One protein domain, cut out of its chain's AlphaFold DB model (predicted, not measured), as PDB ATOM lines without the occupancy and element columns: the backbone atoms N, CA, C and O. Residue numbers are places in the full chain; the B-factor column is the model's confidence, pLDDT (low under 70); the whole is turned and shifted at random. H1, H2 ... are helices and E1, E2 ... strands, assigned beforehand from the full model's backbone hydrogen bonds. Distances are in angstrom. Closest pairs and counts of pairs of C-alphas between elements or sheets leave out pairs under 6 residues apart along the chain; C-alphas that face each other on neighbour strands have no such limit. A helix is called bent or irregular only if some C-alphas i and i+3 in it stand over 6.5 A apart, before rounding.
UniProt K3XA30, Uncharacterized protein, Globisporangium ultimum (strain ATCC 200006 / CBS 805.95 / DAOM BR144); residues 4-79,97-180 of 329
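Overview. This is residues 4 to 79 and 97 to 180 of the 329 residues of an uncharacterized protein of Globisporangium ultimum (strain ATCC 200006 / CBS 805.95 / DAOM BR144) (UniProt K3XA30). A twisted five-stranded sheet forms the middle of three layers, with helices on both its faces: H1 over one, H3 and H2a, the first arm of a long bent helix, over the other. The second arm, H2b, turns off at about a right angle and sticks out with residues 136 to 145; with residues 146 to 155 it makes a long free loop. The printed part has 160 residues, with three named helices and five named strands in the order E1 E2 H1 E3 E4 E5 H2 H3; the sheet order is E2 E1 E5 E4 E3, all antiparallel, and the class is mixed. The whole is compact, with a radius of gyration of the C-alphas of 16.7 A, yet elongated in outline, 58 by 35 by 31 A.

Arrangement. E1, residues 4 to 10, and E2, residues 15 to 20, form a hairpin; N 6 and O 19 are 2.9 A apart, within hydrogen-bond range. H1, residues 29 to 42, is on the sheet at a height of 9.1 A; its closest C-alphas to E1 are those of Ser 33 and Val 9, 6.1 A. E3, residues 48 to 53, E4, residues 57 to 64, and E5, residues 69 to 76, form a meander, each strand the antiparallel neighbour of the one before; N 49 and O 61 are 2.8 A apart, N 60 and O 73 2.9 A. E5 is also antiparallel to E1, with N 7 and O 72 2.8 A apart. H2, residues 97 to 145, was assigned as one helix by its hydrogen bonds but is bent, C-alphas 119 and 122 being 8.4 A apart; its arms H2a, residues 97 to 119, and H2b, residues 122 to 145, are about perpendicular at 89 degrees. H2a lies over E5 and E4, on the opposite face from H1, with C-alphas 113 and 71 closest to E5 at 5.9 A. H3, residues 162 to 177, is on the same face as H2a, over E2 and E1; its closest C-alphas to E2 are those of Phe 164 and Val 17, 6.2 A. Residues 172 to 176 of H3 only just touch H2a, with 3 pairs of C-alphas within 8 A, the closest Leu 172 and Val 112 at 6.9 A. H3 is only just irregular, C-alphas 170 and 173 being 6.7 A apart. Every O i to N i+4 pair is within range in H1, H2a and H2b, but 9 of 12 in H3.

Along the chain. E1 begins at C-alpha 4 (149.665, 152.541, 217.861). H2a is 33.0 A long, H2b 33.7 A, ending at C-alpha 145 (166.012, 121.878, 238.771). H3, 21.3 A, ends at C-alpha 177 (142.450, 152.317, 212.940).

Size, cuts and confidence. The farthest C-alphas, Leu 148 and Ser 180, are 58.3 A apart. Residues 80 to 96 are cut out, leaving 10.8 A between C-alphas 79 and 97. The link from H2 to H3 is long, 16 residues. Mean pLDDT of the printed part is 70.7; 56 residues are under 70, among them 138 to 161.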
ATOM      1  N   ALA A   4     148.425 153.045 218.433       81.44
ATOM      2  CA  ALA A   4     149.665 152.541 217.861       81.44
ATOM      3  C   ALA A   4     149.765 151.018 218.005       81.44
ATOM      4  O   ALA A   4     150.316 150.357 217.133       81.44
ATOM      5  N   ALA A   5     149.218 150.469 219.090       85.62
ATOM      6  CA  ALA A   5     149.124 149.034 219.314       85.62
ATOM      7  C   ALA A   5     147.993 148.698 220.291       85.62
ATOM      8  O   ALA A   5     147.503 149.564 221.020       85.62
ATOM      9  N   CYS A   6     147.605 147.429 220.320       86.81
ATOM     10  CA  CYS A   6     146.698 146.868 221.306       86.81
ATOM     11  C   CYS A   6     147.156 145.466 221.689       86.81
ATOM     12  O   CYS A   6     147.517 144.667 220.827       86.81
ATOM     13  N   LEU A   7     147.116 145.178 222.984       87.62
ATOM     14  CA  LEU A   7     147.444 143.880 223.547       87.62
ATOM     15  C   LEU A   7     146.284 143.356 224.371       87.62
ATOM     16  O   LEU A   7     145.697 144.098 225.156       87.62
ATOM     17  N   ILE A   8     146.005 142.070 224.232       87.69
ATOM     18  CA  ILE A   8     145.097 141.335 225.107       87.69
ATOM     19  C   ILE A   8     145.941 140.312 225.854       87.69
ATOM     20  O   ILE A   8     146.613 139.488 225.233       87.69
ATOM     21  N   VAL A   9     145.954 140.406 227.179       85.75
ATOM     22  CA  VAL A   9     146.879 139.676 228.049       85.75
ATOM     23  C   VAL A   9     146.110 139.044 229.203       85.75
ATOM     24  O   VAL A   9     145.208 139.660 229.768       85.75
ATOM     25  N   THR A  10     146.465 137.817 229.568       84.44
ATOM     26  CA  THR A  10     145.924 137.143 230.757       84.44
ATOM     27  C   THR A  10     146.575 137.656 232.043       84.44
ATOM     28  O   THR A  10     147.668 138.219 232.042       84.44
ATOM     29  N   THR A  11     145.974 137.363 233.194       77.94
ATOM     30  CA  THR A  11     146.605 137.616 234.507       77.94
ATOM     31  C   THR A  11     147.924 136.886 234.734       77.94
ATOM     32  O   THR A  11     148.675 137.258 235.629       77.94
ATOM     33  N   THR A  12     148.217 135.858 233.939       75.19
ATOM     34  CA  THR A  12     149.485 135.119 233.980       75.19
ATOM     35  C   THR A  12     150.572 135.748 233.105       75.19
ATOM     36  O   THR A  12     151.706 135.283 233.123       75.19
ATOM     37  N   GLY A  13     150.257 136.814 232.356       74.19
ATOM     38  CA  GLY A  13     151.201 137.500 231.467       74.19
ATOM     39  C   GLY A  13     151.306 136.890 230.071       74.19
ATOM     40  O   GLY A  13     152.139 137.340 229.280       74.19
ATOM     41  N   ARG A  14     150.454 135.908 229.741       80.44
ATOM     42  CA  ARG A  14     150.367 135.315 228.402       80.44
ATOM     43  C   ARG A  14     149.658 136.289 227.465       80.44
ATOM     44  O   ARG A  14     148.563 136.766 227.768       80.44
ATOM     45  N   VAL A  15     150.288 136.586 226.333       84.00
ATOM     46  CA  VAL A  15     149.699 137.415 225.276       84.00
ATOM     47  C   VAL A  15     148.754 136.544 224.450       84.00
ATOM     48  O   VAL A  15     149.148 135.478 223.989       84.00
ATOM     49  N   LEU A  16     147.503 136.980 224.306       82.12
ATOM     50  CA  LEU A  16     146.476 136.299 223.508       82.12
ATOM     51  C   LEU A  16     146.319 136.935 222.129       82.12
ATOM     52  O   LEU A  16     146.119 136.240 221.140       82.12
ATOM     53  N   VAL A  17     146.390 138.267 222.077       84.56
ATOM     54  CA  VAL A  17     146.310 139.052 220.844       84.56
ATOM     55  C   VAL A  17     147.316 140.185 220.935       84.56
ATOM     56  O   VAL A  17     147.361 140.900 221.941       84.56
ATOM     57  N   GLN A  18     148.080 140.379 219.865       87.56
ATOM     58  CA  GLN A  18     148.989 141.505 219.699       87.56
ATOM     59  C   GLN A  18     148.737 142.150 218.344       87.56
ATOM     60  O   GLN A  18     149.009 141.558 217.304       87.56
ATOM     61  N   TRP A  19     148.283 143.398 218.363       85.75
ATOM     62  CA  TRP A  19     148.102 144.203 217.165       85.75
ATOM     63  C   TRP A  19     148.943 145.464 217.211       85.75
ATOM     64  O   TRP A  19     149.071 146.103 218.256       85.75
ATOM     65  N   GLU A  20     149.472 145.838 216.055       84.38
ATOM     66  CA  GLU A  20     150.348 146.982 215.883       84.38
ATOM     67  C   GLU A  20     150.032 147.701 214.570       84.38
ATOM     68  O   GLU A  20     149.853 147.081 213.521       84.38
ATOM     69  N   SER A  21     149.981 149.029 214.628       76.50
ATOM     70  CA  SER A  21     149.685 149.884 213.484       76.50
ATOM     71  C   SER A  21     150.951 150.149 212.670       76.50
ATOM     72  O   SER A  21     151.506 151.237 212.760       76.50
ATOM     73  N   GLY A  22     151.425 149.152 211.910       65.06
ATOM     74  CA  GLY A  22     152.403 149.233 210.801       65.06
ATOM     75  C   GLY A  22     153.809 149.814 211.069       65.06
ATOM     76  O   GLY A  22     154.754 149.490 210.353       65.06
ATOM     77  N   THR A  23     153.983 150.665 212.074       66.50
ATOM     78  CA  THR A  23     155.247 151.227 212.533       66.50
ATOM     79  C   THR A  23     155.727 150.408 213.711       66.50
ATOM     80  O   THR A  23     155.071 150.437 214.749       66.50
ATOM     81  N   ALA A  24     156.875 149.744 213.559       68.38
ATOM     82  CA  ALA A  24     157.504 149.000 214.641       68.38
ATOM     83  C   ALA A  24     157.742 149.913 215.854       68.38
ATOM     84  O   ALA A  24     158.455 150.922 215.783       68.38
ATOM     85  N   LEU A  25     157.111 149.565 216.963       76.00
ATOM     86  CA  LEU A  25     157.172 150.255 218.229       76.00
ATOM     87  C   LEU A  25     158.402 149.796 219.011       76.00
ATOM     88  O   LEU A  25     158.814 148.639 218.935       76.00
ATOM     89  N   PRO A  26     158.984 150.678 219.838       74.31
ATOM     90  CA  PRO A  26     160.169 150.361 220.626       74.31
ATOM     91  C   PRO A  26     159.817 149.562 221.897       74.31
ATOM     92  O   PRO A  26     160.390 149.813 222.957       74.31
ATOM     93  N   PHE A  27     158.832 148.660 221.839       75.19
ATOM     94  CA  PHE A  27     158.363 147.900 222.998       75.19
ATOM     95  C   PHE A  27     158.723 146.425 222.876       75.19
ATOM     96  O   PHE A  27     158.477 145.793 221.853       75.19
ATOM     97  N   GLN A  28     159.239 145.854 223.964       78.38
ATOM     98  CA  GLN A  28     159.300 144.409 224.122       78.38
ATOM     99  C   GLN A  28     157.969 143.931 224.716       78.38
ATOM    100  O   GLN A  28     157.695 144.130 225.901       78.38
ATOM    101  N   TYR A  29     157.122 143.323 223.884       78.12
ATOM    102  CA  TYR A  29     155.755 142.958 224.261       78.12
ATOM    103  C   TYR A  29     155.672 141.937 225.399       78.12
ATOM    104  O   TYR A  29     154.758 142.031 226.212       78.12
ATOM    105  N   SER A  30     156.659 141.049 225.537       74.50
ATOM    106  CA  SER A  30     156.748 140.118 226.670       74.50
ATOM    107  C   SER A  30     157.005 140.823 228.008       74.50
ATOM    108  O   SER A  30     156.441 140.458 229.034       74.50
ATOM    109  N   GLN A  31     157.806 141.892 228.022       77.06
ATOM    110  CA  GLN A  31     157.990 142.698 229.234       77.06
ATOM    111  C   GLN A  31     156.731 143.505 229.559       77.06
ATOM    112  O   GLN A  31     156.358 143.646 230.723       77.06
ATOM    113  N   LEU A  32     156.058 144.017 228.525       76.94
ATOM    114  CA  LEU A  32     154.811 144.756 228.681       76.94
ATOM    115  C   LEU A  32     153.680 143.854 229.194       76.94
ATOM    116  O   LEU A  32     152.921 144.277 230.062       76.94
ATOM    117  N   SER A  33     153.588 142.609 228.721       78.25
ATOM    118  CA  SER A  33     152.583 141.648 229.181       78.25
ATOM    119  C   SER A  33     152.797 141.256 230.644       78.25
ATOM    120  O   SER A  33     151.844 141.244 231.423       78.25
ATOM    121  N   LEU A  34     154.050 141.040 231.058       77.81
ATOM    122  CA  LEU A  34     154.407 140.790 232.458       77.81
ATOM    123  C   LEU A  34     154.111 141.995 233.355       77.81
ATOM    124  O   LEU A  34     153.616 141.826 234.474       77.81
ATOM    125  N   LEU A  35     154.370 143.214 232.874       79.44
ATOM    126  CA  LEU A  35     154.006 144.436 233.586       79.44
ATOM    127  C   LEU A  35     152.487 144.530 233.770       79.44
ATOM    128  O   LEU A  35     152.033 144.811 234.874       79.44
ATOM    129  N   LEU A  36     151.704 144.267 232.720       78.94
ATOM    130  CA  LEU A  36     150.239 144.283 232.772       78.94
ATOM    131  C   LEU A  36     149.681 143.240 233.744       78.94
ATOM    132  O   LEU A  36     148.834 143.574 234.570       78.94
ATOM    133  N   ALA A  37     150.200 142.015 233.704       76.88
ATOM    134  CA  ALA A  37     149.835 140.954 234.638       76.88
ATOM    135  C   ALA A  37     150.164 141.328 236.092       76.88
ATOM    136  O   ALA A  37     149.327 141.193 236.987       76.88
ATOM    137  N   SER A  38     151.354 141.890 236.318       75.88
ATOM    138  CA  SER A  38     151.763 142.379 237.637       75.88
ATOM    139  C   SER A  38     150.845 143.504 238.114       75.88
ATOM    140  O   SER A  38     150.358 143.476 239.243       75.88
ATOM    141  N   LEU A  39     150.554 144.482 237.252       73.88
ATOM    142  CA  LEU A  39     149.645 145.581 237.568       73.88
ATOM    143  C   LEU A  39     148.253 145.065 237.914       73.88
ATOM    144  O   LEU A  39     147.689 145.502 238.912       73.88
ATOM    145  N   PHE A  40     147.720 144.104 237.163       75.94
ATOM    146  CA  PHE A  40     146.446 143.471 237.480       75.94
ATOM    147  C   PHE A  40     146.465 142.838 238.881       75.94
ATOM    148  O   PHE A  40     145.556 143.071 239.683       75.94
ATOM    149  N   GLN A  41     147.522 142.089 239.208       75.94
ATOM    150  CA  GLN A  41     147.653 141.397 240.490       75.94
ATOM    151  C   GLN A  41     147.786 142.373 241.671       75.94
ATOM    152  O   GLN A  41     147.112 142.213 242.690       75.94
ATOM    153  N   PHE A  42     148.619 143.409 241.540       71.94
ATOM    154  CA  PHE A  42     148.867 144.378 242.614       71.94
ATOM    155  C   PHE A  42     147.733 145.382 242.800       71.94
ATOM    156  O   PHE A  42     147.496 145.864 243.908       71.94
ATOM    157  N   SER A  43     147.008 145.688 241.733       64.94
ATOM    158  CA  SER A  43     145.909 146.646 241.773       64.94
ATOM    159  C   SER A  43     144.602 146.075 242.326       64.94
ATOM    160  O   SER A  43     143.641 146.824 242.488       64.94
ATOM    161  N   LYS A  44     144.559 144.775 242.654       62.44
ATOM    162  CA  LYS A  44     143.330 144.053 243.024       62.44
ATOM    163  C   LYS A  44     142.261 144.148 241.927       62.44
ATOM    164  O   LYS A  44     141.100 144.403 242.231       62.44
ATOM    165  N   ALA A  45     142.673 143.982 240.668       60.12
ATOM    166  CA  ALA A  45     141.790 143.999 239.505       60.12
ATOM    167  C   ALA A  45     140.959 145.290 239.354       60.12
ATOM    168  O   ALA A  45     139.759 145.233 239.078       60.12
ATOM    169  N   GLN A  46     141.572 146.478 239.508       62.09
ATOM    170  CA  GLN A  46     140.831 147.691 239.127       62.09
ATOM    171  C   GLN A  46     140.482 147.625 237.632       62.09
ATOM    172  O   GLN A  46     141.292 147.172 236.820       62.09
ATOM    173  N   PRO A  47     139.290 148.097 237.245       61.91
ATOM    174  CA  PRO A  47     138.808 147.941 235.878       61.91
ATOM    175  C   PRO A  47     139.552 148.826 234.871       61.91
ATOM    176  O   PRO A  47     139.442 148.582 233.674       61.91
ATOM    177  N   TYR A  48     140.291 149.844 235.328       73.19
ATOM    178  CA  TYR A  48     140.922 150.843 234.470       73.19
ATOM    179  C   TYR A  48     142.254 151.358 235.029       73.19
ATOM    180  O   TYR A  48     142.322 151.745 236.197       73.19
ATOM    181  N   PHE A  49     143.270 151.463 234.166       69.06
ATOM    182  CA  PHE A  49     144.538 152.139 234.445       69.06
ATOM    183  C   PHE A  49     144.991 152.992 233.267       69.06
ATOM    184  O   PHE A  49     144.770 152.662 232.104       69.06
ATOM    185  N   GLN A  50     145.720 154.055 233.590       78.38
ATOM    186  CA  GLN A  50     146.440 154.860 232.619       78.38
ATOM    187  C   GLN A  50     147.902 154.963 233.048       78.38
ATOM    188  O   GLN A  50     148.186 155.363 234.177       78.38
ATOM    189  N   LEU A  51     148.823 154.630 232.144       74.94
ATOM    190  CA  LEU A  51     150.261 154.721 232.377       74.94
ATOM    191  C   LEU A  51     150.913 155.543 231.265       74.94
ATOM    192  O   LEU A  51     150.885 155.154 230.100       74.94
ATOM    193  N   GLU A  52     151.512 156.676 231.615       77.69
ATOM    194  CA  GLU A  52     152.324 157.455 230.678       77.69
ATOM    195  C   GLU A  52     153.768 156.929 230.700       77.69
ATOM    196  O   GLU A  52     154.427 156.916 231.736       77.69
ATOM    197  N   LEU A  53     154.253 156.471 229.548       72.75
ATOM    198  CA  LEU A  53     155.614 155.990 229.339       72.75
ATOM    199  C   LEU A  53     156.518 157.151 228.911       72.75
ATOM    200  O   LEU A  53     156.122 158.018 228.128       72.75
ATOM    201  N   HIS A  54     157.778 157.115 229.350       69.88
ATOM    202  CA  HIS A  54     158.786 158.133 229.023       69.88
ATOM    203  C   HIS A  54     159.039 158.306 227.517       69.88
ATOM    204  O   HIS A  54     159.458 159.376 227.087       69.88
ATOM    205  N   ASN A  55     158.714 157.297 226.708       70.50
ATOM    206  CA  ASN A  55     158.902 157.301 225.255       70.50
ATOM    207  C   ASN A  55     157.811 158.084 224.498       70.50
ATOM    208  O   ASN A  55     157.682 157.931 223.287       70.50
ATOM    209  N   GLY A  56     156.993 158.878 225.198       71.00
ATOM    210  CA  GLY A  56     155.907 159.640 224.580       71.00
ATOM    211  C   GLY A  56     154.717 158.768 224.176       71.00
ATOM    212  O   GLY A  56     154.008 159.102 223.234       71.00
ATOM    213  N   TYR A  57     154.478 157.661 224.884       77.44
ATOM    214  CA  TYR A  57     153.302 156.807 224.699       77.44
ATOM    215  C   TYR A  57     152.494 156.719 225.991       77.44
ATOM    216  O   TYR A  57     153.053 156.703 227.079       77.44
ATOM    217  N   THR A  58     151.175 156.656 225.876       78.12
ATOM    218  CA  THR A  58     150.250 156.414 226.978       78.12
ATOM    219  C   THR A  58     149.591 155.061 226.768       78.12
ATOM    220  O   THR A  58     149.029 154.794 225.707       78.12
ATOM    221  N   LEU A  59     149.661 154.219 227.788       77.06
ATOM    222  CA  LEU A  59     148.972 152.945 227.861       77.06
ATOM    223  C   LEU A  59     147.642 153.148 228.579       77.06
ATOM    224  O   LEU A  59     147.611 153.666 229.697       77.06
ATOM    225  N   VAL A  60     146.560 152.732 227.939       79.81
ATOM    226  CA  VAL A  60     145.226 152.686 228.530       79.81
ATOM    227  C   VAL A  60     144.852 151.227 228.717       79.81
ATOM    228  O   VAL A  60     144.762 150.490 227.741       79.81
ATOM    229  N   VAL A  61     144.673 150.807 229.965       78.50
ATOM    230  CA  VAL A  61     144.436 149.409 230.326       78.50
ATOM    231  C   VAL A  61     143.034 149.265 230.888       78.50
ATOM    232  O   VAL A  61     142.688 149.940 231.853       78.50
ATOM    233  N   CYS A  62     142.258 148.348 230.328       79.00
ATOM    234  CA  CYS A  62     140.975 147.909 230.856       79.00
ATOM    235  C   CYS A  62     141.082 146.455 231.281       79.00
ATOM    236  O   CYS A  62     141.623 145.640 230.541       79.00
ATOM    237  N   SER A  63     140.569 146.123 232.459       77.38
ATOM    238  CA  SER A  63     140.690 144.774 233.011       77.38
ATOM    239  C   SER A  63     139.337 144.207 233.411       77.38
ATOM    240  O   SER A  63     138.479 144.932 233.912       77.38
ATOM    241  N   ASN A  64     139.164 142.901 233.220       77.19
ATOM    242  CA  ASN A  64     138.020 142.140 233.705       77.19
ATOM    243  C   ASN A  64     138.497 141.140 234.768       77.19
ATOM    244  O   ASN A  64     139.282 140.239 234.476       77.19
ATOM    245  N   GLU A  65     138.019 141.314 236.004       75.88
ATOM    246  CA  GLU A  65     138.356 140.446 237.139       75.88
ATOM    247  C   GLU A  65     137.851 139.011 236.942       75.88
ATOM    248  O   GLU A  65     138.569 138.059 237.243       75.88
ATOM    249  N   ILE A  66     136.636 138.863 236.407       72.75
ATOM    250  CA  ILE A  66     135.954 137.573 236.264       72.75
ATOM    251  C   ILE A  66     136.694 136.718 235.237       72.75
ATOM    252  O   ILE A  66     137.098 135.600 235.543       72.75
ATOM    253  N   SER A  67     136.932 137.279 234.051       72.25
ATOM    254  CA  SER A  67     137.608 136.586 232.949       72.25
ATOM    255  C   SER A  67     139.134 136.621 233.055       72.25
ATOM    256  O   SER A  67     139.805 136.086 232.184       72.25
ATOM    257  N   GLN A  68     139.700 137.265 234.085       80.75
ATOM    258  CA  GLN A  68     141.147 137.362 234.322       80.75
ATOM    259  C   GLN A  68     141.947 137.809 233.082       80.75
ATOM    260  O   GLN A  68     142.983 137.231 232.735       80.75
ATOM    261  N   ILE A  69     141.469 138.870 232.429       82.94
ATOM    262  CA  ILE A  69     142.088 139.457 231.235       82.94
ATOM    263  C   ILE A  69     142.243 140.960 231.397       82.94
ATOM    264  O   ILE A  69     141.385 141.638 231.967       82.94
ATOM    265  N   SER A  70     143.311 141.478 230.801       84.69
ATOM    266  CA  SER A  70     143.546 142.895 230.578       84.69
ATOM    267  C   SER A  70     143.717 143.187 229.091       84.69
ATOM    268  O   SER A  70     144.491 142.533 228.396       84.69
ATOM    269  N   VAL A  71     143.026 144.217 228.615       84.69
ATOM    270  CA  VAL A  71     143.228 144.826 227.301       84.69
ATOM    271  C   VAL A  71     143.991 146.125 227.491       84.69
ATOM    272  O   VAL A  71     143.564 146.989 228.253       84.69
ATOM    273  N   ALA A  72     145.108 146.277 226.795       85.69
ATOM    274  CA  ALA A  72     145.945 147.459 226.857       85.69
ATOM    275  C   ALA A  72     146.073 148.093 225.473       85.69
ATOM    276  O   ALA A  72     146.633 147.503 224.554       85.69
ATOM    277  N   VAL A  73     145.579 149.320 225.336       86.06
ATOM    278  CA  VAL A  73     145.676 150.120 224.114       86.06
ATOM    279  C   VAL A  73     146.806 151.132 224.273       86.06
ATOM    280  O   VAL A  73     146.811 151.953 225.192       86.06
ATOM    281  N   VAL A  74     147.769 151.086 223.359       83.94
ATOM    282  CA  VAL A  74     148.922 151.986 223.309       83.94
ATOM    283  C   VAL A  74     148.598 153.154 222.388       83.94
ATOM    284  O   VAL A  74     148.280 152.975 221.214       83.94
ATOM    285  N   CYS A  75     148.719 154.368 222.903       82.50
ATOM    286  CA  CYS A  75     148.450 155.608 222.182       82.50
ATOM    287  C   CYS A  75     149.676 156.531 222.247       82.50
ATOM    288  O   CYS A  75     150.348 156.581 223.270       82.50
ATOM    289  N   LYS A  76     149.991 157.291 221.193       77.94
ATOM    290  CA  LYS A  76     151.085 158.292 221.220       77.94
ATOM    291  C   LYS A  76     150.740 159.483 222.113       77.94
ATOM    292  O   LYS A  76     149.933 160.296 221.697       77.94
ATOM    293  N   THR A  77     151.328 159.641 223.293       69.81
ATOM    294  CA  THR A  77     151.033 160.766 224.197       69.81
ATOM    295  C   THR A  77     150.991 162.084 223.415       69.81
ATOM    296  O   THR A  77     151.988 162.433 222.783       69.81
ATOM    297  N   PRO A  78     149.852 162.804 223.399       60.62
ATOM    298  CA  PRO A  78     149.754 164.035 222.635       60.62
ATOM    299  C   PRO A  78     150.765 165.029 223.202       60.62
ATOM    300  O   PRO A  78     150.719 165.358 224.392       60.62
ATOM    301  N   GLU A  79     151.702 165.460 222.359       57.09
ATOM    302  CA  GLU A  79     152.703 166.450 222.733       57.09
ATOM    303  C   GLU A  79     151.982 167.717 223.192       57.09
ATOM    304  O   GLU A  79     151.168 168.293 222.467       57.09
ATOM    305  N   SER A  97     141.566 168.368 224.370       50.50
ATOM    306  CA  SER A  97     141.947 167.432 223.310       50.50
ATOM    307  C   SER A  97     142.678 166.207 223.865       50.50
ATOM    308  O   SER A  97     142.295 165.092 223.525       50.50
ATOM    309  N   LYS A  98     143.641 166.380 224.788       55.12
ATOM    310  CA  LYS A  98     144.327 165.256 225.460       55.12
ATOM    311  C   LYS A  98     143.344 164.363 226.225       55.12
ATOM    312  O   LYS A  98     143.413 163.138 226.121       55.12
ATOM    313  N   SER A  99     142.405 164.968 226.955       56.56
ATOM    314  CA  SER A  99     141.360 164.229 227.667       56.56
ATOM    315  C   SER A  99     140.478 163.446 226.691       56.56
ATOM    316  O   SER A  99     140.351 162.230 226.817       56.56
ATOM    317  N   GLN A 100     139.949 164.097 225.654       57.94
ATOM    318  CA  GLN A 100     139.061 163.469 224.675       57.94
ATOM    319  C   GLN A 100     139.728 162.301 223.933       57.94
ATOM    320  O   GLN A 100     139.089 161.279 223.684       57.94
ATOM    321  N   THR A 101     141.021 162.410 223.624       63.97
ATOM    322  CA  THR A 101     141.761 161.332 222.960       63.97
ATOM    323  C   THR A 101     141.963 160.108 223.849       63.97
ATOM    324  O   THR A 101     141.822 158.984 223.372       63.97
ATOM    325  N   LEU A 102     142.227 160.314 225.141       65.94
ATOM    326  CA  LEU A 102     142.372 159.222 226.105       65.94
ATOM    327  C   LEU A 102     141.024 158.562 226.418       65.94
ATOM    328  O   LEU A 102     140.961 157.343 226.530       65.94
ATOM    329  N   HIS A 103     139.938 159.339 226.466       63.28
ATOM    330  CA  HIS A 103     138.582 158.799 226.612       63.28
ATOM    331  C   HIS A 103     138.198 157.908 225.427       63.28
ATOM    332  O   HIS A 103     137.569 156.871 225.616       63.28
ATOM    333  N   MET A 104     138.607 158.274 224.210       66.38
ATOM    334  CA  MET A 104     138.371 157.438 223.036       66.38
ATOM    335  C   MET A 104     139.192 156.143 223.079       66.38
ATOM    336  O   MET A 104     138.662 155.074 222.798       66.38
ATOM    337  N   ALA A 105     140.467 156.221 223.468       68.25
ATOM    338  CA  ALA A 105     141.307 155.037 223.646       68.25
ATOM    339  C   ALA A 105     140.744 154.087 224.715       68.25
ATOM    340  O   ALA A 105     140.702 152.878 224.508       68.25
ATOM    341  N   HIS A 106     140.243 154.646 225.818       70.69
ATOM    342  CA  HIS A 106     139.543 153.903 226.859       70.69
ATOM    343  C   HIS A 106     138.290 153.211 226.314       70.69
ATOM    344  O   HIS A 106     138.106 152.015 226.520       70.69
ATOM    345  N   LEU A 107     137.453 153.928 225.566       66.38
ATOM    346  CA  LEU A 107     136.253 153.340 224.985       66.38
ATOM    347  C   LEU A 107     136.587 152.195 224.019       66.38
ATOM    348  O   LEU A 107     135.960 151.141 224.087       66.38
ATOM    349  N   LYS A 108     137.604 152.365 223.169       70.75
ATOM    350  CA  LYS A 108     138.078 151.298 222.280       70.75
ATOM    351  C   LYS A 108     138.553 150.081 223.070       70.75
ATOM    352  O   LYS A 108     138.165 148.966 222.743       70.75
ATOM    353  N   ALA A 109     139.322 150.292 224.139       74.69
ATOM    354  CA  ALA A 109     139.772 149.214 225.015       74.69
ATOM    355  C   ALA A 109     138.597 148.455 225.657       74.69
ATOM    356  O   ALA A 109     138.624 147.229 225.712       74.69
ATOM    357  N   LEU A 110     137.542 149.158 226.087       65.62
ATOM    358  CA  LEU A 110     136.334 148.542 226.651       65.62
ATOM    359  C   LEU A 110     135.532 147.749 225.618       65.62
ATOM    360  O   LEU A 110     135.074 146.651 225.925       65.62
ATOM    361  N   VAL A 111     135.353 148.289 224.410       69.75
ATOM    362  CA  VAL A 111     134.658 147.585 223.320       69.75
ATOM    363  C   VAL A 111     135.407 146.303 222.973       69.75
ATOM    364  O   VAL A 111     134.803 145.237 222.936       69.75
ATOM    365  N   VAL A 112     136.728 146.391 222.810       75.75
ATOM    366  CA  VAL A 112     137.583 145.229 222.548       75.75
ATOM    367  C   VAL A 112     137.501 144.208 223.679       75.75
ATOM    368  O   VAL A 112     137.320 143.027 223.405       75.75
ATOM    369  N   LEU A 113     137.596 144.643 224.938       77.69
ATOM    370  CA  LEU A 113     137.522 143.752 226.097       77.69
ATOM    371  C   LEU A 113     136.183 143.015 226.161       77.69
ATOM    372  O   LEU A 113     136.170 141.798 226.323       77.69
ATOM    373  N   ASN A 114     135.070 143.740 226.028       70.06
ATOM    374  CA  ASN A 114     133.737 143.148 226.096       70.06
ATOM    375  C   ASN A 114     133.505 142.161 224.954       70.06
ATOM    376  O   ASN A 114     132.994 141.070 225.196       70.06
ATOM    377  N   GLU A 115     133.910 142.512 223.733       70.12
ATOM    378  CA  GLU A 115     133.695 141.639 222.583       70.12
ATOM    379  C   GLU A 115     134.597 140.405 222.623       70.12
ATOM    380  O   GLU A 115     134.144 139.298 222.344       70.12
ATOM    381  N   PHE A 116     135.849 140.561 223.059       75.12
ATOM    382  CA  PHE A 116     136.768 139.439 223.211       75.12
ATOM    383  C   PHE A 116     136.288 138.452 224.282       75.12
ATOM    384  O   PHE A 116     136.236 137.250 224.037       75.12
ATOM    385  N   VAL A 117     135.869 138.954 225.448       73.88
ATOM    386  CA  VAL A 117     135.294 138.131 226.523       73.88
ATOM    387  C   VAL A 117     134.040 137.409 226.034       73.88
ATOM    388  O   VAL A 117     133.894 136.212 226.243       73.88
ATOM    389  N   ARG A 118     133.151 138.104 225.326       69.88
ATOM    390  CA  ARG A 118     131.900 137.531 224.823       69.88
ATOM    391  C   ARG A 118     132.115 136.418 223.800       69.88
ATOM    392  O   ARG A 118     131.405 135.417 223.845       69.88
ATOM    393  N   CYS A 119     133.061 136.601 222.884       70.31
ATOM    394  CA  CYS A 119     133.340 135.638 221.823       70.31
ATOM    395  C   CYS A 119     134.184 134.453 222.303       70.31
ATOM    396  O   CYS A 119     134.043 133.367 221.744       70.31
ATOM    397  N   PHE A 120     135.049 134.659 223.305       74.88
ATOM    398  CA  PHE A 120     136.097 133.695 223.639       74.88
ATOM    399  C   PHE A 120     136.148 133.237 225.103       74.88
ATOM    400  O   PHE A 120     137.146 132.639 225.501       74.88
ATOM    401  N   GLN A 121     135.120 133.505 225.920       75.31
ATOM    402  CA  GLN A 121     135.124 133.177 227.358       75.31
ATOM    403  C   GLN A 121     135.555 131.727 227.636       75.31
ATOM    404  O   GLN A 121     136.428 131.495 228.468       75.31
ATOM    405  N   ASP A 122     135.008 130.763 226.892       73.44
ATOM    406  CA  ASP A 122     135.313 129.344 227.093       73.44
ATOM    407  C   ASP A 122     136.786 129.022 226.778       73.44
ATOM    408  O   ASP A 122     137.439 128.271 227.504       73.44
ATOM    409  N   GLN A 123     137.345 129.606 225.711       77.88
ATOM    410  CA  GLN A 123     138.748 129.402 225.334       77.88
ATOM    411  C   GLN A 123     139.696 130.091 226.319       77.88
ATOM    412  O   GLN A 123     140.747 129.544 226.652       77.88
ATOM    413  N   ILE A 124     139.314 131.272 226.808       78.44
ATOM    414  CA  ILE A 124     140.041 132.014 227.838       78.44
ATOM    415  C   ILE A 124     140.181 131.157 229.096       78.44
ATOM    416  O   ILE A 124     141.289 131.011 229.613       78.44
ATOM    417  N   ASP A 125     139.087 130.556 229.559       79.62
ATOM    418  CA  ASP A 125     139.088 129.746 230.775       79.62
ATOM    419  C   ASP A 125     139.992 128.510 230.624       79.62
ATOM    420  O   ASP A 125     140.778 128.207 231.527       79.62
ATOM    421  N   VAL A 126     139.977 127.853 229.458       82.12
ATOM    422  CA  VAL A 126     140.890 126.736 229.151       82.12
ATOM    423  C   VAL A 126     142.353 127.185 229.178       82.12
ATOM    424  O   VAL A 126     143.173 126.553 229.846       82.12
ATOM    425  N   ILE A 127     142.685 128.296 228.512       79.25
ATOM    426  CA  ILE A 127     144.052 128.838 228.459       79.25
ATOM    427  C   ILE A 127     144.537 129.250 229.851       79.25
ATOM    428  O   ILE A 127     145.706 129.058 230.189       79.25
ATOM    429  N   LEU A 128     143.659 129.813 230.681       78.19
ATOM    430  CA  LEU A 128     143.992 130.198 232.049       78.19
ATOM    431  C   LEU A 128     144.270 128.982 232.930       78.19
ATOM    432  O   LEU A 128     145.219 129.012 233.715       78.19
ATOM    433  N   VAL A 129     143.468 127.921 232.812       81.44
ATOM    434  CA  VAL A 129     143.691 126.667 233.545       81.44
ATOM    435  C   VAL A 129     145.004 126.023 233.110       81.44
ATOM    436  O   VAL A 129     145.813 125.669 233.966       81.44
ATOM    437  N   GLU A 130     145.257 125.938 231.803       80.75
ATOM    438  CA  GLU A 130     146.513 125.420 231.252       80.75
ATOM    439  C   GLU A 130     147.711 126.250 231.729       80.75
ATOM    440  O   GLU A 130     148.671 125.705 232.265       80.75
ATOM    441  N   SER A 131     147.639 127.579 231.611       74.31
ATOM    442  CA  SER A 131     148.726 128.482 231.993       74.31
ATOM    443  C   SER A 131     149.026 128.424 233.492       74.31
ATOM    444  O   SER A 131     150.193 128.463 233.880       74.31
ATOM    445  N   LYS A 132     148.005 128.279 234.346       77.56
ATOM    446  CA  LYS A 132     148.199 128.073 235.789       77.56
ATOM    447  C   LYS A 132     148.807 126.710 236.089       77.56
ATOM    448  O   LYS A 132     149.761 126.650 236.858       77.56
ATOM    449  N   ALA A 133     148.318 125.644 235.460       80.56
ATOM    450  CA  ALA A 133     148.882 124.307 235.623       80.56
ATOM    451  C   ALA A 133     150.352 124.261 235.173       80.56
ATOM    452  O   ALA A 133     151.193 123.699 235.870       80.56
ATOM    453  N   GLN A 134     150.679 124.918 234.059       73.62
ATOM    454  CA  GLN A 134     152.045 125.044 233.564       73.62
ATOM    455  C   GLN A 134     152.911 125.887 234.506       73.62
ATOM    456  O   GLN A 134     154.051 125.520 234.766       73.62
ATOM    457  N   ALA A 135     152.390 126.983 235.066       69.94
ATOM    458  CA  ALA A 135     153.111 127.783 236.055       69.94
ATOM    459  C   ALA A 135     153.373 127.002 237.355       69.94
ATOM    460  O   ALA A 135     154.458 127.108 237.924       69.94
ATOM    461  N   GLU A 136     152.420 126.189 237.814       78.12
ATOM    462  CA  GLU A 136     152.594 125.306 238.973       78.12
ATOM    463  C   GLU A 136     153.592 124.183 238.694       78.12
ATOM    464  O   GLU A 136     154.431 123.878 239.543       78.12
ATOM    465  N   GLU A 137     153.524 123.575 237.513       75.81
ATOM    466  CA  GLU A 137     154.474 122.554 237.086       75.81
ATOM    467  C   GLU A 137     155.874 123.145 236.938       75.81
ATOM    468  O   GLU A 137     156.825 122.598 237.483       75.81
ATOM    469  N   MET A 138     156.007 124.325 236.332       67.00
ATOM    470  CA  MET A 138     157.271 125.051 236.289       67.00
ATOM    471  C   MET A 138     157.745 125.444 237.684       67.00
ATOM    472  O   MET A 138     158.930 125.342 237.948       67.00
ATOM    473  N   ALA A 139     156.880 125.830 238.622       68.06
ATOM    474  CA  ALA A 139     157.304 126.098 239.998       68.06
ATOM    475  C   ALA A 139     157.842 124.830 240.689       68.06
ATOM    476  O   ALA A 139     158.848 124.889 241.405       68.06
ATOM    477  N   LYS A 140     157.225 123.668 240.441       69.81
ATOM    478  CA  LYS A 140     157.715 122.362 240.914       69.81
ATOM    479  C   LYS A 140     159.031 121.988 240.241       69.81
ATOM    480  O   LYS A 140     159.957 121.571 240.932       69.81
ATOM    481  N   GLN A 141     159.144 122.203 238.934       64.81
ATOM    482  CA  GLN A 141     160.359 121.972 238.166       64.81
ATOM    483  C   GLN A 141     161.461 122.924 238.602       64.81
ATOM    484  O   GLN A 141     162.491 122.440 238.996       64.81
ATOM    485  N   TYR A 142     161.266 124.234 238.722       57.41
ATOM    486  CA  TYR A 142     162.261 125.148 239.296       57.41
ATOM    487  C   TYR A 142     162.682 124.757 240.718       57.41
ATOM    488  O   TYR A 142     163.839 124.963 241.079       57.41
ATOM    489  N   THR A 143     161.790 124.159 241.513       57.69
ATOM    490  CA  THR A 143     162.138 123.576 242.821       57.69
ATOM    491  C   THR A 143     163.000 122.307 242.670       57.69
ATOM    492  O   THR A 143     163.935 122.107 243.444       57.69
ATOM    493  N   LEU A 144     162.754 121.491 241.640       51.56
ATOM    494  CA  LEU A 144     163.495 120.271 241.279       51.56
ATOM    495  C   LEU A 144     164.822 120.536 240.537       51.56
ATOM    496  O   LEU A 144     165.845 119.966 240.896       51.56
ATOM    497  N   THR A 145     164.857 121.433 239.558       51.03
ATOM    498  CA  THR A 145     166.012 121.878 238.771       51.03
ATOM    499  C   THR A 145     166.957 122.752 239.602       51.03
ATOM    500  O   THR A 145     168.157 122.756 239.351       51.03
ATOM    501  N   LYS A 146     166.490 123.428 240.671       46.41
ATOM    502  CA  LYS A 146     167.401 123.949 241.718       46.41
ATOM    503  C   LYS A 146     168.023 122.845 242.576       46.41
ATOM    504  O   LYS A 146     169.104 123.064 243.114       46.41
ATOM    505  N   ALA A 147     167.370 121.690 242.720       44.56
ATOM    506  CA  ALA A 147     167.942 120.528 243.403       44.56
ATOM    507  C   ALA A 147     168.871 119.701 242.488       44.56
ATOM    508  O   ALA A 147     169.750 118.999 242.981       44.56
ATOM    509  N   LEU A 148     168.717 119.820 241.166       45.34
ATOM    510  CA  LEU A 148     169.478 119.117 240.133       45.34
ATOM    511  C   LEU A 148     169.895 120.130 239.055       45.34
ATOM    512  O   LEU A 148     169.259 120.238 238.012       45.34
ATOM    513  N   GLY A 149     170.906 120.949 239.347       42.47
ATOM    514  CA  GLY A 149     171.279 122.082 238.496       42.47
ATOM    515  C   GLY A 149     171.587 121.695 237.047       42.47
ATOM    516  O   GLY A 149     172.616 121.072 236.823       42.47
ATOM    517  N   THR A 150     170.734 122.114 236.097       40.72
ATOM    518  CA  THR A 150     171.002 122.247 234.641       40.72
ATOM    519  C   THR A 150     169.763 122.743 233.869       40.72
ATOM    520  O   THR A 150     168.668 122.271 234.146       40.72
ATOM    521  N   GLY A 151     169.967 123.608 232.861       39.81
ATOM    522  CA  GLY A 151     169.025 123.926 231.757       39.81
ATOM    523  C   GLY A 151     168.128 125.139 232.028       39.81
ATOM    524  O   GLY A 151     167.367 125.106 232.986       39.81
ATOM    525  N   SER A 152     168.209 126.310 231.377       44.72
ATOM    526  CA  SER A 152     168.261 126.674 229.943       44.72
ATOM    527  C   SER A 152     167.170 126.015 229.098       44.72
ATOM    528  O   SER A 152     167.140 124.795 229.012       44.72
ATOM    529  N   ASP A 153     166.348 126.880 228.489       43.28
ATOM    530  CA  ASP A 153     165.373 126.655 227.406       43.28
ATOM    531  C   ASP A 153     163.904 126.777 227.848       43.28
ATOM    532  O   ASP A 153     163.184 125.805 228.046       43.28
ATOM    533  N   MET A 154     163.457 128.031 227.999       41.28
ATOM    534  CA  MET A 154     162.043 128.391 227.863       41.28
ATOM    535  C   MET A 154     161.839 128.847 226.420       41.28
ATOM    536  O   MET A 154     162.117 129.997 226.086       41.28
ATOM    537  N   GLU A 155     161.418 127.920 225.564       39.69
ATOM    538  CA  GLU A 155     160.835 128.259 224.270       39.69
ATOM    539  C   GLU A 155     159.499 128.969 224.519       39.69
ATOM    540  O   GLU A 155     158.612 128.444 225.198       39.69
ATOM    541  N   ASP A 156     159.391 130.194 224.003       41.28
ATOM    542  CA  ASP A 156     158.166 130.982 223.985       41.28
ATOM    543  C   ASP A 156     157.062 130.158 223.306       41.28
ATOM    544  O   ASP A 156     157.114 129.883 222.108       41.28
ATOM    545  N   ALA A 157     156.068 129.736 224.092       41.56
ATOM    546  CA  ALA A 157     154.879 129.054 223.601       41.56
ATOM    547  C   ALA A 157     154.027 130.041 222.789       41.56
ATOM    548  O   ALA A 157     153.065 130.633 223.289       41.56
ATOM    549  N   ASP A 158     154.413 130.221 221.529       45.81
ATOM    550  CA  ASP A 158     153.707 130.993 220.516       45.81
ATOM    551  C   ASP A 158     152.455 130.216 220.078       45.81
ATOM    552  O   ASP A 158     152.405 129.522 219.067       45.81
ATOM    553  N   GLY A 159     151.455 130.229 220.958       49.19
ATOM    554  CA  GLY A 159     150.166 129.566 220.790       49.19
ATOM    555  C   GLY A 159     149.055 130.570 220.519       49.19
ATOM    556  O   GLY A 159     148.025 130.523 221.195       49.19
ATOM    557  N   THR A 160     149.270 131.516 219.602       55.69
ATOM    558  CA  THR A 160     148.190 132.396 219.142       55.69
ATOM    559  C   THR A 160     147.223 131.553 218.310       55.69
ATOM    560  O   THR A 160     147.562 131.100 217.221       55.69
ATOM    561  N   MET A 161     146.028 131.280 218.842       63.41
ATOM    562  CA  MET A 161     145.006 130.504 218.135       63.41
ATOM    563  C   MET A 161     144.583 131.231 216.849       63.41
ATOM    564  O   MET A 161     144.383 132.445 216.876       63.41
ATOM    565  N   ASP A 162     144.347 130.506 215.751       70.12
ATOM    566  CA  ASP A 162     143.894 131.091 214.471       70.12
ATOM    567  C   ASP A 162     142.639 131.975 214.627       70.12
ATOM    568  O   ASP A 162     142.479 132.990 213.952       70.12
ATOM    569  N   LEU A 163     141.772 131.637 215.587       68.94
ATOM    570  CA  LEU A 163     140.580 132.413 215.945       68.94
ATOM    571  C   LEU A 163     140.910 133.801 216.521       68.94
ATOM    572  O   LEU A 163     140.173 134.760 216.296       68.94
ATOM    573  N   PHE A 164     142.022 133.931 217.243       79.50
ATOM    574  CA  PHE A 164     142.502 135.208 217.769       79.50
ATOM    575  C   PHE A 164     143.123 136.069 216.669       79.50
ATOM    576  O   PHE A 164     142.918 137.283 216.667       79.50
ATOM    577  N   LEU A 165     143.795 135.450 215.692       76.38
ATOM    578  CA  LEU A 165     144.265 136.141 214.488       76.38
ATOM    579  C   LEU A 165     143.093 136.654 213.645       76.38
ATOM    580  O   LEU A 165     143.132 137.787 213.172       76.38
ATOM    581  N   GLN A 166     142.025 135.865 213.508       75.00
ATOM    582  CA  GLN A 166     140.810 136.303 212.824       75.00
ATOM    583  C   GLN A 166     140.136 137.474 213.553       75.00
ATOM    584  O   GLN A 166     139.789 138.473 212.931       75.00
ATOM    585  N   PHE A 167     140.008 137.410 214.882       76.56
ATOM    586  CA  PHE A 167     139.505 138.539 215.672       76.56
ATOM    587  C   PHE A 167     140.378 139.791 215.511       76.56
ATOM    588  O   PHE A 167     139.872 140.911 215.415       76.56
ATOM    589  N   GLN A 168     141.699 139.611 215.452       79.88
ATOM    590  CA  GLN A 168     142.641 140.699 215.243       79.88
ATOM    591  C   GLN A 168     142.435 141.400 213.892       79.88
ATOM    592  O   GLN A 168     142.444 142.631 213.838       79.88
ATOM    593  N   THR A 169     142.277 140.645 212.806       73.75
ATOM    594  CA  THR A 169     142.158 141.205 211.452       73.75
ATOM    595  C   THR A 169     140.758 141.727 211.157       73.75
ATOM    596  O   THR A 169     140.626 142.798 210.566       73.75
ATOM    597  N   GLU A 170     139.721 141.005 211.579       72.19
ATOM    598  CA  GLU A 170     138.336 141.313 211.226       72.19
ATOM    599  C   GLU A 170     137.702 142.323 212.191       72.19
ATOM    600  O   GLU A 170     136.962 143.190 211.747       72.19
ATOM    601  N   PHE A 171     138.025 142.315 213.489       70.50
ATOM    602  CA  PHE A 171     137.372 143.196 214.472       70.50
ATOM    603  C   PHE A 171     138.308 144.256 215.061       70.50
ATOM    604  O   PHE A 171     137.986 145.445 215.107       70.50
ATOM    605  N   LEU A 172     139.490 143.838 215.511       76.62
ATOM    606  CA  LEU A 172     140.388 144.698 216.272       76.62
ATOM    607  C   LEU A 172     141.022 145.798 215.403       76.62
ATOM    608  O   LEU A 172     140.999 146.968 215.789       76.62
ATOM    609  N   ALA A 173     141.572 145.441 214.238       77.19
ATOM    610  CA  ALA A 173     142.227 146.400 213.349       77.19
ATOM    611  C   ALA A 173     141.272 147.526 212.892       77.19
ATOM    612  O   ALA A 173     141.617 148.691 213.107       77.19
ATOM    613  N   PRO A 174     140.046 147.246 212.399       69.81
ATOM    614  CA  PRO A 174     139.112 148.304 212.002       69.81
ATOM    615  C   PRO A 174     138.750 149.267 213.141       69.81
ATOM    616  O   PRO A 174     138.733 150.482 212.947       69.81
ATOM    617  N   ILE A 175     138.517 148.755 214.354       70.19
ATOM    618  CA  ILE A 175     138.145 149.580 215.518       70.19
ATOM    619  C   ILE A 175     139.302 150.473 215.969       70.19
ATOM    620  O   ILE A 175     139.098 151.614 216.398       70.19
ATOM    621  N   LEU A 176     140.534 149.973 215.909       72.62
ATOM    622  CA  LEU A 176     141.705 150.710 216.372       72.62
ATOM    623  C   LEU A 176     142.206 151.726 215.340       72.62
ATOM    624  O   LEU A 176     142.625 152.817 215.745       72.62
ATOM    625  N   GLU A 177     142.080 151.425 214.047       72.50
ATOM    626  CA  GLU A 177     142.450 152.317 212.940       72.50
ATOM    627  C   GLU A 177     141.421 153.426 212.685       72.50
ATOM    628  O   GLU A 177     141.801 154.529 212.275       72.50
ATOM    629  N   ASP A 178     140.136 153.194 212.989       65.38
ATOM    630  CA  ASP A 178     139.099 154.210 212.815       65.38
ATOM    631  C   ASP A 178     139.314 155.392 213.771       65.38
ATOM    632  O   ASP A 178     139.270 155.288 214.998       65.38
ATOM    633  N   ASN A 179     139.587 156.561 213.200       54.78
ATOM    634  CA  ASN A 179     139.823 157.789 213.949       54.78
ATOM    635  C   ASN A 179     138.557 158.634 214.132       54.78
ATOM    636  O   ASN A 179     138.627 159.671 214.798       54.78
ATOM    637  N   SER A 180     137.430 158.218 213.551       43.84
ATOM    638  CA  SER A 180     136.180 158.963 213.584       43.84
ATOM    639  C   SER A 180     135.297 158.526 214.759       43.84
ATOM    640  O   SER A 180     135.180 157.352 215.091       43.84
TER     641      SER A 180